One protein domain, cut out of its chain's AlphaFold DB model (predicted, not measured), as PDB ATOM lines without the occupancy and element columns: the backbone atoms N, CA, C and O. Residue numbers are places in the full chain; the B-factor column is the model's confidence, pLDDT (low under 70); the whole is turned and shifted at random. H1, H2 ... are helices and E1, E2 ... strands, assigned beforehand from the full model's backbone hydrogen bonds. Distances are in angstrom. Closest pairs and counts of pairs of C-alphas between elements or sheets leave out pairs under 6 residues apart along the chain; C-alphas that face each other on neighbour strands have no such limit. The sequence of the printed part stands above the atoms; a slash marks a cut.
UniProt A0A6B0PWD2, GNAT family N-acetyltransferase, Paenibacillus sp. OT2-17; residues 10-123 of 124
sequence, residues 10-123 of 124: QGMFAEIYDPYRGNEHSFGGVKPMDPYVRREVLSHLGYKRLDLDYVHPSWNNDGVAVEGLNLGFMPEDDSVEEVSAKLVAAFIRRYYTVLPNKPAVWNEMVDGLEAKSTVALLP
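What this domain is: This is residues 10 to 123 of the 124 residues of the protein "GNAT family N-acetyltransferase" of Paenibacillus sp. OT2-17 (UniProt A0A6B0PWD2). A strongly twisted, curled sheet of five strands has helix H1 on one face and helix H2 on the opposite face, and H3 packs on H2 as the second limb of a helical hairpin, off the sheet. A loop sticks out at residues 24 to 33, and the long link from E2 to E3 folds back on itself. The printed part has 114 residues, with three named helices and five named strands in the order E1 H1 E2 E3 E4 H2 H3 E5; the sheet order is E1 E3 E2 E5 E4, antiparallel throughout, and the class is mixed, helices and strands. It is compact, with a radius of gyration of the C-alphas of 14.9 A, and flat, spanning 44 by 39 by 20 A.

How they stand to each other: E1, residues 11 to 17, is an edge strand, antiparallel to E3, residues 69 to 75; N 14 and O 72 are 3.0 A apart, within hydrogen-bond range. H1, residues 35 to 44, is on the sheet at a height of 8.5 A. Its closest C-alphas to E1 are those of Pro 35 and Tyr 17, 6.7 A apart. E2, residues 48 to 50, is antiparallel to E3, with N 50 and O 71 at 2.9 A; E2 and E3 form a hairpin. E1, H1 and E2 make a split strand-helix-strand unit, two strands of one sheet joined through a helix, with E3 between them in the sheet, and its crossover is right-handed. E5, residues 118 to 123, is staggered: its residues 121 to 123 pair with E2, with N 49 and O 122 at 2.8 A, and its residues 118 to 120 pair with the edge strand E4, residues 82 to 84, with N 83 and O 119 at 2.9 A. H2, residues 85 to 95, is on the opposite face from H1, at a height of 7.4 A. H2 touches H3, residues 104 to 114, at a steep tilt of 40 degrees, opposite ways; their closest C-alphas, those of Ala 85 and Leu 113, are 5.3 A apart. H3 is not on the sheet. In H1, H2 and H3 every O i to N i+4 pair is within hydrogen-bond range.

Where its parts are: E1 begins at C-alpha 11 (110.611, 75.767, 36.243) and is 19.3 A long; H1 is 14.3 A, E2 6.6 A, E3 18.9 A, E4 7.0 A, H2 15.2 A and H3 15.5 A. E5 is 16.3 A long and ends at C-alpha 123 (109.104, 74.736, 51.863).

The domain as a whole: The C-alphas of Gly 28 and Ser 117, the two farthest apart, are 44.9 A apart. The printed part has no cut. The links E1 to H1 and E2 to E3 are long; in the latter, residues 56 to 57 pair antiparallel with residues 65 to 66. The mean pLDDT of the printed part is 89.1, and residues 22 to 33 are under 70.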
ATOM      1  N   GLN A  10     110.084  73.686  32.622       88.38
ATOM      2  CA  GLN A  10     109.764  72.899  33.826       88.38
ATOM      3  C   GLN A  10     109.766  73.739  35.116       88.38
ATOM      4  O   GLN A  10     109.153  73.360  36.110       88.38
ATOM      5  N   GLY A  11     110.486  74.862  35.111       93.44
ATOM      6  CA  GLY A  11     110.611  75.767  36.243       93.44
ATOM      7  C   GLY A  11     111.892  76.593  36.177       93.44
ATOM      8  O   GLY A  11     112.576  76.633  35.147       93.44
ATOM      9  N   MET A  12     112.225  77.253  37.283       95.50
ATOM     10  CA  MET A  12     113.387  78.134  37.400       95.50
ATOM     11  C   MET A  12     114.194  77.828  38.660       95.50
ATOM     12  O   MET A  12     113.630  77.699  39.742       95.50
ATOM     13  N   PHE A  13     115.518  77.754  38.523       97.00
ATOM     14  CA  PHE A  13     116.436  77.632  39.655       97.00
ATOM     15  C   PHE A  13     116.856  79.006  40.181       97.00
ATOM     16  O   PHE A  13     117.064  79.934  39.398       97.00
ATOM     17  N   ALA A  14     117.054  79.113  41.494       95.75
ATOM     18  CA  ALA A  14     117.652  80.284  42.129       95.75
ATOM     19  C   ALA A  14     118.543  79.875  43.303       95.75
ATOM     20  O   ALA A  14     118.199  78.980  44.067       95.75
ATOM     21  N   GLU A  15     119.664  80.565  43.485       94.06
ATOM     22  CA  GLU A  15     120.445  80.465  44.718       94.06
ATOM     23  C   GLU A  15     119.876  81.425  45.763       94.06
ATOM     24  O   GLU A  15     119.697  82.623  45.509       94.06
ATOM     25  N   ILE A  16     119.556  80.893  46.938       92.12
ATOM     26  CA  ILE A  16     118.818  81.603  47.981       92.12
ATOM     27  C   ILE A  16     119.630  81.532  49.264       92.12
ATOM     28  O   ILE A  16     119.941  80.445  49.737       92.12
ATOM     29  N   TYR A  17     119.973  82.682  49.841       88.06
ATOM     30  CA  TYR A  17     120.671  82.716  51.123       88.06
ATOM     31  C   TYR A  17     119.849  82.022  52.211       88.06
ATOM     32  O   TYR A  17     118.644  82.253  52.340       88.06
ATOM     33  N   ASP A  18     120.518  81.195  53.008       85.00
ATOM     34  CA  ASP A  18     119.957  80.641  54.228       85.00
ATOM     35  C   ASP A  18     120.280  81.602  55.388       85.00
ATOM     36  O   ASP A  18     121.428  81.654  55.849       85.00
ATOM     37  N   PRO A  19     119.302  82.397  55.865       80.69
ATOM     38  CA  PRO A  19     119.553  83.412  56.884       80.69
ATOM     39  C   PRO A  19     119.948  82.811  58.241       80.69
ATOM     40  O   PRO A  19     120.439  83.542  59.100       80.69
ATOM     41  N   TYR A  20     119.764  81.500  58.430       78.44
ATOM     42  CA  TYR A  20     120.101  80.779  59.657       78.44
ATOM     43  C   TYR A  20     121.513  80.175  59.634       78.44
ATOM     44  O   TYR A  20     122.032  79.817  60.689       78.44
ATOM     45  N   ARG A  21     122.146  80.062  58.454       72.81
ATOM     46  CA  ARG A  21     123.523  79.548  58.290       72.81
ATOM     47  C   ARG A  21     124.578  80.658  58.162       72.81
ATOM     48  O   ARG A  21     125.770  80.385  58.271       72.81
ATOM     49  N   GLY A  22     124.166  81.907  57.935       59.62
ATOM     50  CA  GLY A  22     125.073  83.044  57.765       59.62
ATOM     51  C   GLY A  22     125.627  83.588  59.087       59.62
ATOM     52  O   GLY A  22     124.881  84.099  59.913       59.62
ATOM     53  N   ASN A  23     126.956  83.585  59.235       49.44
ATOM     54  CA  ASN A  23     127.693  84.197  60.355       49.44
ATOM     55  C   ASN A  23     127.684  85.747  60.372       49.44
ATOM     56  O   ASN A  23     128.390  86.362  61.171       49.44
ATOM     57  N   GLU A  24     126.900  86.422  59.527       51.47
ATOM     58  CA  GLU A  24     126.827  87.890  59.506       51.47
ATOM     59  C   GLU A  24     125.788  88.430  60.507       51.47
ATOM     60  O   GLU A  24     124.769  89.041  60.159       51.47
ATOM     61  N   HIS A  25     126.097  88.246  61.793       46.28
ATOM     62  CA  HIS A  25     125.473  88.928  62.932       46.28
ATOM     63  C   HIS A  25     125.969  90.381  63.086       46.28
ATOM     64  O   HIS A  25     126.220  90.850  64.195       46.28
ATOM     65  N   SER A  26     126.136  91.134  61.996       43.16
ATOM     66  CA  SER A  26     126.418  92.571  62.080       43.16
ATOM     67  C   SER A  26     125.127  93.324  62.439       43.16
ATOM     68  O   SER A  26     124.382  93.814  61.590       43.16
ATOM     69  N   PHE A  27     124.829  93.366  63.739       37.97
ATOM     70  CA  PHE A  27     123.758  94.171  64.323       37.97
ATOM     71  C   PHE A  27     124.096  95.660  64.112       37.97
ATOM     72  O   PHE A  27     125.088  96.146  64.649       37.97
ATOM     73  N   GLY A  28     123.305  96.383  63.307       44.53
ATOM     74  CA  GLY A  28     123.417  97.846  63.158       44.53
ATOM     75  C   GLY A  28     123.823  98.395  61.781       44.53
ATOM     76  O   GLY A  28     123.908  99.612  61.633       44.53
ATOM     77  N   GLY A  29     124.038  97.557  60.762       49.84
ATOM     78  CA  GLY A  29     124.164  98.025  59.374       49.84
ATOM     79  C   GLY A  29     122.794  98.148  58.702       49.84
ATOM     80  O   GLY A  29     121.970  97.244  58.835       49.84
ATOM     81  N   VAL A  30     122.533  99.229  57.956       46.06
ATOM     82  CA  VAL A  30     121.380  99.280  57.039       46.06
ATOM     83  C   VAL A  30     121.585  98.179  56.002       46.06
ATOM     84  O   VAL A  30     122.407  98.329  55.101       46.06
ATOM     85  N   LYS A  31     120.884  97.051  56.147       55.28
ATOM     86  CA  LYS A  31     120.870  95.986  55.142       55.28
ATOM     87  C   LYS A  31     119.928  96.451  54.026       55.28
ATOM     88  O   LYS A  31     118.728  96.532  54.274       55.28
ATOM     89  N   PRO A  32     120.420  96.788  52.817       57.06
ATOM     90  CA  PRO A  32     119.568  97.301  51.739       57.06
ATOM     91  C   PRO A  32     118.491  96.295  51.292       57.06
ATOM     92  O   PRO A  32     117.533  96.685  50.633       57.06
ATOM     93  N   MET A  33     118.623  95.018  51.675       64.94
ATOM     94  CA  MET A  33     117.589  93.995  51.551       64.94
ATOM     95  C   MET A  33     117.791  92.929  52.638       64.94
ATOM     96  O   MET A  33     118.829  92.267  52.669       64.94
ATOM     97  N   ASP A  34     116.832  92.794  53.554       79.25
ATOM     98  CA  ASP A  34     116.882  91.805  54.635       79.25
ATOM     99  C   ASP A  34     116.760  90.372  54.056       79.25
ATOM    100  O   ASP A  34     115.848  90.113  53.261       79.25
ATOM    101  N   PRO A  35     117.666  89.436  54.402       78.44
ATOM    102  CA  PRO A  35     117.657  88.085  53.841       78.44
ATOM    103  C   PRO A  35     116.412  87.271  54.231       78.44
ATOM    104  O   PRO A  35     115.982  86.435  53.437       78.44
ATOM    105  N   TYR A  36     115.796  87.539  55.386       84.00
ATOM    106  CA  TYR A  36     114.523  86.933  55.779       84.00
ATOM    107  C   TYR A  36     113.395  87.426  54.875       84.00
ATOM    108  O   TYR A  36     112.657  86.616  54.320       84.00
ATOM    109  N   VAL A  37     113.323  88.740  54.641       85.00
ATOM    110  CA  VAL A  37     112.305  89.337  53.760       85.00
ATOM    111  C   VAL A  37     112.471  88.841  52.325       85.00
ATOM    112  O   VAL A  37     111.492  88.492  51.669       85.00
ATOM    113  N   ARG A  38     113.707  88.743  51.820       86.31
ATOM    114  CA  ARG A  38     113.962  88.197  50.479       86.31
ATOM    115  C   ARG A  38     113.515  86.738  50.369       86.31
ATOM    116  O   ARG A  38     112.923  86.369  49.356       86.31
ATOM    117  N   ARG A  39     113.795  85.919  51.387       89.50
ATOM    118  CA  ARG A  39     113.357  84.520  51.441       89.50
ATOM    119  C   ARG A  39     111.831  84.420  51.460       89.50
ATOM    120  O   ARG A  39     111.272  83.664  50.676       89.50
ATOM    121  N   GLU A  40     111.160  85.245  52.255       90.56
ATOM    122  CA  GLU A  40     109.699  85.296  52.312       90.56
ATOM    123  C   GLU A  40     109.080  85.698  50.964       90.56
ATOM    124  O   GLU A  40     108.143  85.051  50.500       90.56
ATOM    125  N   VAL A  41     109.628  86.706  50.277       92.38
ATOM    126  CA  VAL A  41     109.173  87.092  48.929       92.38
ATOM    127  C   VAL A  41     109.330  85.932  47.943       92.38
ATOM    128  O   VAL A  41     108.405  85.648  47.187       92.38
ATOM    129  N   LEU A  42     110.467  85.233  47.956       93.88
ATOM    130  CA  LEU A  42     110.694  84.085  47.073       93.88
ATOM    131  C   LEU A  42     109.735  82.928  47.378       93.88
ATOM    132  O   LEU A  42     109.211  82.325  46.442       93.88
ATOM    133  N   SER A  43     109.447  82.665  48.654       93.44
ATOM    134  CA  SER A  43     108.442  81.674  49.049       93.44
ATOM    135  C   SER A  43     107.052  82.036  48.514       93.44
ATOM    136  O   SER A  43     106.354  81.160  48.016       93.44
ATOM    137  N   HIS A  44     106.654  83.314  48.564       93.50
ATOM    138  CA  HIS A  44     105.375  83.775  48.006       93.50
ATOM    139  C   HIS A  44     105.320  83.708  46.475       93.50
ATOM    140  O   HIS A  44     104.237  83.575  45.911       93.50
ATOM    141  N   LEU A  45     106.469  83.792  45.799       93.75
ATOM    142  CA  LEU A  45     106.565  83.594  44.351       93.75
ATOM    143  C   LEU A  45     106.466  82.116  43.937       93.75
ATOM    144  O   LEU A  45     106.362  81.851  42.745       93.75
ATOM    145  N   GLY A  46     106.497  81.173  44.884       95.38
ATOM    146  CA  GLY A  46     106.406  79.735  44.610       95.38
ATOM    147  C   GLY A  46     107.749  79.002  44.611       95.38
ATOM    148  O   GLY A  46     107.809  77.826  44.251       95.38
ATOM    149  N   TYR A  47     108.847  79.648  45.027       97.06
ATOM    150  CA  TYR A  47     110.106  78.927  45.218       97.06
ATOM    151  C   TYR A  47     110.007  77.957  46.395       97.06
ATOM    152  O   TYR A  47     109.621  78.324  47.503       97.06
ATOM    153  N   LYS A  48     110.462  76.731  46.152       97.00
ATOM    154  CA  LYS A  48     110.692  75.682  47.149       97.00
ATOM    155  C   LYS A  48     112.199  75.403  47.212       97.00
ATOM    156  O   LYS A  48     112.883  75.553  46.198       97.00
ATOM    157  N   ARG A  49     112.755  75.015  48.364       96.81
ATOM    158  CA  ARG A  49     114.164  74.564  48.430       96.81
ATOM    159  C   ARG A  49     114.272  73.107  48.008       96.81
ATOM    160  O   ARG A  49     113.431  72.293  48.373       96.81
ATOM    161  N   LEU A  50     115.344  72.764  47.310       97.75
ATOM    162  CA  LEU A  50     115.727  71.371  47.113       97.75
ATOM    163  C   LEU A  50     116.228  70.771  48.430       97.75
ATOM    164  O   LEU A  50     116.989  71.419  49.150       97.75
ATOM    165  N   ASP A  51     115.832  69.532  48.720       97.38
ATOM    166  CA  ASP A  51     116.377  68.741  49.828       97.38
ATOM    167  C   ASP A  51     117.805  68.265  49.506       97.38
ATOM    168  O   ASP A  51     118.058  67.141  49.056       97.38
ATOM    169  N   LEU A  52     118.739  69.203  49.630       95.06
ATOM    170  CA  LEU A  52     120.138  69.064  49.262       95.06
ATOM    171  C   LEU A  52     120.984  69.980  50.149       95.06
ATOM    172  O   LEU A  52     120.723  71.183  50.233       95.06
ATOM    173  N   ASP A  53     122.054  69.438  50.729       94.31
ATOM    174  CA  ASP A  53     123.123  70.250  51.313       94.31
ATOM    175  C   ASP A  53     123.933  70.908  50.194       94.31
ATOM    176  O   ASP A  53     124.933  70.386  49.704       94.31
ATOM    177  N   TYR A  54     123.412  72.041  49.730       95.94
ATOM    178  CA  TYR A  54     123.922  72.736  48.565       95.94
ATOM    179  C   TYR A  54     125.212  73.502  48.869       95.94
ATOM    180  O   TYR A  54     125.275  74.307  49.801       95.94
ATOM    181  N   VAL A  55     126.208  73.291  48.012       95.44
ATOM    182  CA  VAL A  55     127.444  74.070  47.946       95.44
ATOM    183  C   VAL A  55     127.711  74.480  46.506       95.44
ATOM    184  O   VAL A  55     127.320  73.780  45.567       95.44
ATOM    185  N   HIS A  56     128.437  75.576  46.313       94.75
ATOM    186  CA  HIS A  56     128.890  75.977  44.986       94.75
ATOM    187  C   HIS A  56     130.364  76.384  44.947       94.75
ATOM    188  O   HIS A  56     130.924  76.764  45.973       94.75
ATOM    189  N   PRO A  57     131.038  76.324  43.785       94.94
ATOM    190  CA  PRO A  57     132.402  76.814  43.668       94.94
ATOM    191  C   PRO A  57     132.432  78.337  43.834       94.94
ATOM    192  O   PRO A  57     131.560  79.049  43.329       94.94
ATOM    193  N   SER A  58     133.459  78.840  44.509       92.25
ATOM    194  CA  SER A  58     133.750  80.268  44.599       92.25
ATOM    195  C   SER A  58     133.948  80.875  43.212       92.25
ATOM    196  O   SER A  58     134.730  80.384  42.389       92.25
ATOM    197  N   TRP A  59     133.284  82.002  42.965       90.94
ATOM    198  CA  TRP A  59     133.441  82.768  41.727       90.94
ATOM    199  C   TRP A  59     134.840  83.380  41.566       90.94
ATOM    200  O   TRP A  59     135.211  83.753  40.456       90.94
ATOM    201  N   ASN A  60     135.648  83.416  42.631       91.38
ATOM    202  CA  ASN A  60     137.057  83.811  42.559       91.38
ATOM    203  C   ASN A  60     137.951  82.721  41.931       91.38
ATOM    204  O   ASN A  60     139.138  82.964  41.719       91.38
ATOM    205  N   ASN A  61     137.404  81.533  41.622       87.88
ATOM    206  CA  ASN A  61     138.118  80.394  41.029       87.88
ATOM    207  C   ASN A  61     139.351  79.942  41.850       87.88
ATOM    208  O   ASN A  61     140.332  79.416  41.314       87.88
ATOM    209  N   ASP A  62     139.276  80.138  43.164       91.81
ATOM    210  CA  ASP A  62     140.271  79.760  44.175       91.81
ATOM    211  C   ASP A  62     140.157  78.282  44.607       91.81
ATOM    212  O   ASP A  62     140.965  77.800  45.398       91.81
ATOM    213  N   GLY A  63     139.173  77.549  44.071       90.94
ATOM    214  CA  GLY A  63     138.907  76.152  44.414       90.94
ATOM    215  C   GLY A  63     138.201  75.963  45.759       90.94
ATOM    216  O   GLY A  63     138.115  74.831  46.228       90.94
ATOM    217  N   VAL A  64     137.693  77.035  46.374       93.81
ATOM    218  CA  VAL A  64     136.953  76.996  47.641       93.81
ATOM    219  C   VAL A  64     135.463  76.771  47.382       93.81
ATOM    220  O   VAL A  64     134.904  77.255  46.395       93.81
ATOM    221  N   ALA A  65     134.814  76.018  48.271       93.06
ATOM    222  CA  ALA A  65     133.365  75.864  48.282       93.06
ATOM    223  C   ALA A  65     132.711  76.990  49.088       93.06
ATOM    224  O   ALA A  65     133.163  77.331  50.179       93.06
ATOM    225  N   VAL A  66     131.640  77.554  48.544       91.81
ATOM    226  CA  VAL A  66     130.761  78.495  49.230       91.81
ATOM    227  C   VAL A  66     129.550  77.723  49.737       91.81
ATOM    228  O   VAL A  66     128.900  76.990  48.988       91.81
ATOM    229  N   GLU A  67     129.271  77.904  51.022       91.56
ATOM    230  CA  GLU A  67     128.174  77.278  51.759       91.56
ATOM    231  C   GLU A  67     127.185  78.348  52.254       91.56
ATOM    232  O   GLU A  67     127.409  79.548  52.096       91.56
ATOM    233  N   GLY A  68     126.085  77.925  52.886       87.75
ATOM    234  CA  GLY A  68     125.101  78.849  53.472       87.75
ATOM    235  C   GLY A  68     124.035  79.349  52.493       87.75
ATOM    236  O   GLY A  68     123.302  80.290  52.800       87.75
ATOM    237  N   LEU A  69     123.916  78.706  51.330       91.69
ATOM    238  CA  LEU A  69     122.817  78.907  50.392       91.69
ATOM    239  C   LEU A  69     121.970  77.635  50.286       91.69
ATOM    240  O   LEU A  69     122.430  76.520  50.524       91.69
ATOM    241  N   ASN A  70     120.709  77.803  49.914       94.75
ATOM    242  CA  ASN A  70     119.856  76.737  49.419       94.75
ATOM    243  C   ASN A  70     119.705  76.908  47.905       94.75
ATOM    244  O   ASN A  70     119.548  78.031  47.416       94.75
ATOM    245  N   LEU A  71     119.694  75.798  47.169       97.00
ATOM    246  CA  LEU A  71     119.260  75.816  45.779       97.00
ATOM    247  C   LEU A  71     117.732  75.708  45.748       97.00
ATOM    248  O   LEU A  71     117.159  74.693  46.141       97.00
ATOM    249  N   GLY A  72     117.079  76.783  45.325       96.81
ATOM    250  CA  GLY A  72     115.638  76.858  45.146       96.81
ATOM    251  C   GLY A  72     115.212  76.459  43.739       96.81
ATOM    252  O   GLY A  72     115.953  76.658  42.774       96.81
ATOM    253  N   PHE A  73     113.995  75.944  43.628       97.88
ATOM    254  CA  PHE A  73     113.318  75.681  42.368       97.88
ATOM    255  C   PHE A  73     111.871  76.173  42.447       97.88
ATOM    256  O   PHE A  73     111.156  75.864  43.399       97.88
ATOM    257  N   MET A  74     111.459  76.952  41.453       97.00
ATOM    258  CA  MET A  74     110.080  77.389  41.256       97.00
ATOM    259  C   MET A  74     109.493  76.575  40.099       97.00
ATOM    260  O   MET A  74     109.871  76.838  38.950       97.00
ATOM    261  N   PRO A  75     108.665  75.551  40.371       95.19
ATOM    262  CA  PRO A  75     108.041  74.756  39.320       95.19
ATOM    263  C   PRO A  75     107.007  75.588  38.547       95.19
ATOM    264  O   PRO A  75     106.478  76.568  39.060       95.19
ATOM    265  N   GLU A  76     106.715  75.199  37.304       92.00
ATOM    266  CA  GLU A  76     105.588  75.789  36.554       92.00
ATOM    267  C   GLU A  76     104.222  75.359  37.136       92.00
ATOM    268  O   GLU A  76     103.238  76.083  37.010       92.00
ATOM    269  N   ASP A  77     104.181  74.185  37.780       92.12
ATOM    270  CA  ASP A  77     103.024  73.609  38.469       92.12
ATOM    271  C   ASP A  77     103.333  73.432  39.965       92.12
ATOM    272  O   ASP A  77     104.214  72.660  40.353       92.12
ATOM    273  N   ASP A  78     102.583  74.131  40.819       87.75
ATOM    274  CA  ASP A  78     102.775  74.128  42.273       87.75
ATOM    275  C   ASP A  78     102.523  72.761  42.931       87.75
ATOM    276  O   ASP A  78     102.994  72.534  44.053       87.75
ATOM    277  N   SER A  79     101.829  71.838  42.254       92.31
ATOM    278  CA  SER A  79     101.610  70.463  42.728       92.31
ATOM    279  C   SER A  79     102.865  69.589  42.651       92.31
ATOM    280  O   SER A  79     102.897  68.507  43.234       92.31
ATOM    281  N   VAL A  80     103.922  70.055  41.979       94.62
ATOM    282  CA  VAL A  80     105.206  69.355  41.916       94.62
ATOM    283  C   VAL A  80     105.888  69.399  43.288       94.62
ATOM    284  O   VAL A  80     106.191  70.470  43.826       94.62
ATOM    285  N   GLU A  81     106.154  68.219  43.845       96.75
ATOM    286  CA  GLU A  81     106.810  68.026  45.149       96.75
ATOM    287  C   GLU A  81     108.243  67.495  45.027       96.75
ATOM    288  O   GLU A  81     108.976  67.450  46.011       96.75
ATOM    289  N   GLU A  82     108.677  67.121  43.828       97.56
ATOM    290  CA  GLU A  82     110.025  66.629  43.565       97.56
ATOM    291  C   GLU A  82     110.468  66.949  42.137       97.56
ATOM    292  O   GLU A  82     109.657  67.115  41.227       97.56
ATOM    293  N   VAL A  83     111.779  67.017  41.923       96.94
ATOM    294  CA  VAL A  83     112.378  67.214  40.597       96.94
ATOM    295  C   VAL A  83     113.359  66.099  40.286       96.94
ATOM    296  O   VAL A  83     113.960  65.511  41.183       96.94
ATOM    297  N   SER A  84     113.582  65.823  39.001       97.12
ATOM    298  CA  SER A  84     114.602  64.856  38.591       97.12
ATOM    299  C   SER A  84     115.984  65.284  39.088       97.12
ATOM    300  O   SER A  84     116.467  66.364  38.741       97.12
ATOM    301  N   ALA A  85     116.670  64.412  39.828       97.94
ATOM    302  CA  ALA A  85     118.015  64.708  40.321       97.94
ATOM    303  C   ALA A  85     119.008  64.921  39.164       97.94
ATOM    304  O   ALA A  85     119.885  65.782  39.231       97.94
ATOM    305  N   LYS A  86     118.791  64.226  38.040       96.75
ATOM    306  CA  LYS A  86     119.547  64.414  36.797       96.75
ATOM    307  C   LYS A  86     119.373  65.814  36.203       96.75
ATOM    308  O   LYS A  86     120.337  66.359  35.668       96.75
ATOM    309  N   LEU A  87     118.176  66.404  36.289       96.00
ATOM    310  CA  LEU A  87     117.943  67.784  35.850       96.00
ATOM    311  C   LEU A  87     118.736  68.766  36.720       96.00
ATOM    312  O   LEU A  87     119.411  69.643  36.184       96.00
ATOM    313  N   VAL A  88     118.691  68.581  38.041       97.56
ATOM    314  CA  VAL A  88     119.432  69.411  39.003       97.56
ATOM    315  C   VAL A  88     120.941  69.310  38.752       97.56
ATOM    316  O   VAL A  88     121.604  70.332  38.589       97.56
ATOM    317  N   ALA A  89     121.481  68.094  38.626       97.69
ATOM    318  CA  ALA A  89     122.896  67.869  38.328       97.69
ATOM    319  C   ALA A  89     123.311  68.511  36.994       97.69
ATOM    320  O   ALA A  89     124.313  69.227  36.930       97.69
ATOM    321  N   ALA A  90     122.515  68.322  35.935       96.69
ATOM    322  CA  ALA A  90     122.782  68.914  34.627       96.69
ATOM    323  C   ALA A  90     122.791  70.449  34.681       96.69
ATOM    324  O   ALA A  90     123.683  71.074  34.099       96.69
ATOM    325  N   PHE A  91     121.842  71.053  35.402       96.75
ATOM    326  CA  PHE A  91     121.807  72.494  35.631       96.75
ATOM    327  C   PHE A  91     123.071  72.971  36.353       96.75
ATOM    328  O   PHE A  91     123.773  73.826  35.819       96.75
ATOM    329  N   ILE A  92     123.413  72.389  37.508       96.44
ATOM    330  CA  ILE A  92     124.558  72.819  38.328       96.44
ATOM    331  C   ILE A  92     125.876  72.667  37.553       96.44
ATOM    332  O   ILE A  92     126.683  73.601  37.507       96.44
ATOM    333  N   ARG A  93     126.094  71.526  36.878       95.88
ATOM    334  CA  ARG A  93     127.291  71.310  36.044       95.88
ATOM    335  C   ARG A  93     127.385  72.355  34.935       95.88
ATOM    336  O   ARG A  93     128.468  72.890  34.681       95.88
ATOM    337  N   ARG A  94     126.261  72.663  34.278       96.25
ATOM    338  CA  ARG A  94     126.215  73.664  33.209       96.25
ATOM    339  C   ARG A  94     126.470  75.072  33.743       96.25
ATOM    340  O   ARG A  94     127.256  75.797  33.137       96.25
ATOM    341  N   TYR A  95     125.850  75.434  34.862       96.00
ATOM    342  CA  TYR A  95     125.941  76.760  35.470       96.00
ATOM    343  C   TYR A  95     127.385  77.104  35.867       96.00
ATOM    344  O   TYR A  95     127.875  78.178  35.526       96.00
ATOM    345  N   TYR A  96     128.122  76.146  36.438       95.94
ATOM    346  CA  TYR A  96     129.531  76.324  36.817       95.94
ATOM    347  C   TYR A  96     130.544  75.822  35.780       95.94
ATOM    348  O   TYR A  96     131.729  75.693  36.090       95.94
ATOM    349  N   THR A  97     130.134  75.547  34.536       95.50
ATOM    350  CA  THR A  97     131.060  75.047  33.497       95.50
ATOM    351  C   THR A  97     132.250  75.990  33.277       95.50
ATOM    352  O   THR A  97     133.351  75.516  33.013       95.50
ATOM    353  N   VAL A  98     132.050  77.303  33.430       94.62
ATOM    354  CA  VAL A  98     133.084  78.329  33.212       94.62
ATOM    355  C   VAL A  98     134.219  78.303  34.245       94.62
ATOM    356  O   VAL A  98     135.299  78.809  33.960       94.62
ATOM    357  N   LEU A  99     134.007  77.710  35.425       93.31
ATOM    358  CA  LEU A  99     135.002  77.672  36.499       93.31
ATOM    359  C   LEU A  99     135.856  76.402  36.387       93.31
ATOM    360  O   LEU A  99     135.338  75.312  36.638       93.31
ATOM    361  N   PRO A 100     137.143  76.475  36.009       91.88
ATOM    362  CA  PRO A 100     137.980  75.283  35.887       91.88
ATOM    363  C   PRO A 100     138.285  74.636  37.246       91.88
ATOM    364  O   PRO A 100     138.280  73.409  37.338       91.88
ATOM    365  N   ASN A 101     138.490  75.432  38.302       93.25
ATOM    366  CA  ASN A 101     138.870  74.935  39.624       93.25
ATOM    367  C   ASN A 101     137.625  74.735  40.493       93.25
ATOM    368  O   ASN A 101     137.148  75.670  41.137       93.25
ATOM    369  N   LYS A 102     137.092  73.510  40.510       95.69
ATOM    370  CA  LYS A 102     135.921  73.158  41.325       95.69
ATOM    371  C   LYS A 102     136.345  72.374  42.575       95.69
ATOM    372  O   LYS A 102     137.133  71.436  42.433       95.69
ATOM    373  N   PRO A 103     135.834  72.714  43.772       96.25
ATOM    374  CA  PRO A 103     136.171  72.010  45.008       96.25
ATOM    375  C   PRO A 103     135.721  70.544  44.975       96.25
ATOM    376  O   PRO A 103     134.726  70.203  44.334       96.25
ATOM    377  N   ALA A 104     136.420  69.676  45.713       96.62
ATOM    378  CA  ALA A 104     136.081  68.251  45.815       96.62
ATOM    379  C   ALA A 104     134.645  68.038  46.327       96.62
ATOM    380  O   ALA A 104     133.867  67.353  45.673       96.62
ATOM    381  N   VAL A 105     134.261  68.743  47.398       96.69
ATOM    382  CA  VAL A 105     132.915  68.666  47.996       96.69
ATOM    383  C   VAL A 105     131.787  69.040  47.026       96.69
ATOM    384  O   VAL A 105     130.694  68.490  47.103       96.69
ATOM    385  N   TRP A 106     132.045  69.929  46.059       97.38
ATOM    386  CA  TRP A 106     131.066  70.234  45.011       97.38
ATOM    387  C   TRP A 106     130.922  69.078  44.023       97.38
ATOM    388  O   TRP A 106     129.805  68.750  43.632       97.38
ATOM    389  N   ASN A 107     132.033  68.445  43.628       96.38
ATOM    390  CA  ASN A 107     131.972  67.276  42.749       96.38
ATOM    391  C   ASN A 107     131.220  66.132  43.439       96.38
ATOM    392  O   ASN A 107     130.308  65.575  42.845       96.38
ATOM    393  N   GLU A 108     131.516  65.871  44.715       97.50
ATOM    394  CA  GLU A 108     130.822  64.862  45.524       97.50
ATOM    395  C   GLU A 108     129.312  65.128  45.622       97.50
ATOM    396  O   GLU A 108     128.510  64.213  45.438       97.50
ATOM    397  N   MET A 109     128.907  66.382  45.852       97.56
ATOM    398  CA  MET A 109     127.492  66.770  45.873       97.56
ATOM    399  C   MET A 109     126.803  66.476  44.532       97.56
ATOM    400  O   MET A 109     125.700  65.926  44.505       97.56
ATOM    401  N   VAL A 110     127.435  66.842  43.413       97.12
ATOM    402  CA  VAL A 110     126.866  66.630  42.075       97.12
ATOM    403  C   VAL A 110     126.819  65.143  41.716       97.12
ATOM    404  O   VAL A 110     125.807  64.678  41.194       97.12
ATOM    405  N   ASP A 111     127.859  64.381  42.033       96.56
ATOM    406  CA  ASP A 111     127.892  62.934  41.801       96.56
ATOM    407  C   ASP A 111     126.832  62.221  42.666       96.56
ATOM    408  O   ASP A 111     126.143  61.306  42.207       96.56
ATOM    409  N   GLY A 112     126.603  62.703  43.893       96.88
ATOM    410  CA  GLY A 112     125.520  62.246  44.762       96.88
ATOM    411  C   GLY A 112     124.118  62.516  44.200       96.88
ATOM    412  O   GLY A 112     123.208  61.721  44.434       96.88
ATOM    413  N   LEU A 113     123.927  63.596  43.433       96.50
ATOM    414  CA  LEU A 113     122.678  63.845  42.701       96.50
ATOM    415  C   LEU A 113     122.491  62.853  41.548       96.50
ATOM    416  O   LEU A 113     121.377  62.390  41.323       96.50
ATOM    417  N   GLU A 114     123.558  62.490  40.836       91.69
ATOM    418  CA  GLU A 114     123.488  61.537  39.718       91.69
ATOM    419  C   GLU A 114     123.153  60.106  40.169       91.69
ATOM    420  O   GLU A 114     122.592  59.333  39.392       91.69
ATOM    421  N   ALA A 115     123.424  59.771  41.434       94.62
ATOM    422  CA  ALA A 115     123.025  58.506  42.051       94.62
ATOM    423  C   ALA A 115     121.548  58.463  42.502       94.62
ATOM    424  O   ALA A 115     121.038  57.388  42.825       94.62
ATOM    425  N   LYS A 116     120.853  59.607  42.539       96.44
ATOM    426  CA  LYS A 116     119.444  59.716  42.951       96.44
ATOM    427  C   LYS A 116     118.521  59.770  41.733       96.44
ATOM    428  O   LYS A 116     118.898  60.220  40.655       96.44
ATOM    429  N   SER A 117     117.270  59.345  41.903       97.19
ATOM    430  CA  SER A 117     116.240  59.524  40.868       97.19
ATOM    431  C   SER A 117     115.635  60.926  40.927       97.19
ATOM    432  O   SER A 117     115.554  61.620  39.908       97.19
ATOM    433  N   THR A 118     115.261  61.364  42.129       98.25
ATOM    434  CA  THR A 118     114.582  62.636  42.382       98.25
ATOM    435  C   THR A 118     115.168  63.356  43.599       98.25
ATOM    436  O   THR A 118     115.932  62.782  44.381       98.25
ATOM    437  N   VAL A 119     114.850  64.642  43.717       98.06
ATOM    438  CA  VAL A 119     115.146  65.502  44.867       98.06
ATOM    439  C   VAL A 119     113.842  66.157  45.297       98.06
ATOM    440  O   VAL A 119     113.162  66.762  44.465       98.06
ATOM    441  N   ALA A 120     113.504  66.041  46.579       98.25
ATOM    442  CA  ALA A 120     112.292  66.632  47.125       98.25
ATOM    443  C   ALA A 120     112.360  68.169  47.110       98.25
ATOM    444  O   ALA A 120     113.423  68.767  47.300       98.25
ATOM    445  N   LEU A 121     111.207  68.797  46.903       98.00
ATOM    446  CA  LEU A 121     110.981  70.229  47.026       98.00
ATOM    447  C   LEU A 121     110.331  70.508  48.381       98.00
ATOM    448  O   LEU A 121     109.153  70.231  48.599       98.00
ATOM    449  N   LEU A 122     111.105  71.078  49.295       96.88
ATOM    450  CA  LEU A 122     110.653  71.457  50.627       96.88
ATOM    451  C   LEU A 122     110.223  72.929  50.651       96.88
ATOM    452  O   LEU A 122     110.735  73.732  49.864       96.88
ATOM    453  N   PRO A 123     109.349  73.327  51.591       94.44
ATOM    454  CA  PRO A 123     109.104  74.736  51.863       94.44
ATOM    455  C   PRO A 123     110.416  75.505  52.064       94.44
ATOM    456  O   PRO A 123     111.378  74.973  52.639       94.44
TER     457      PRO A 123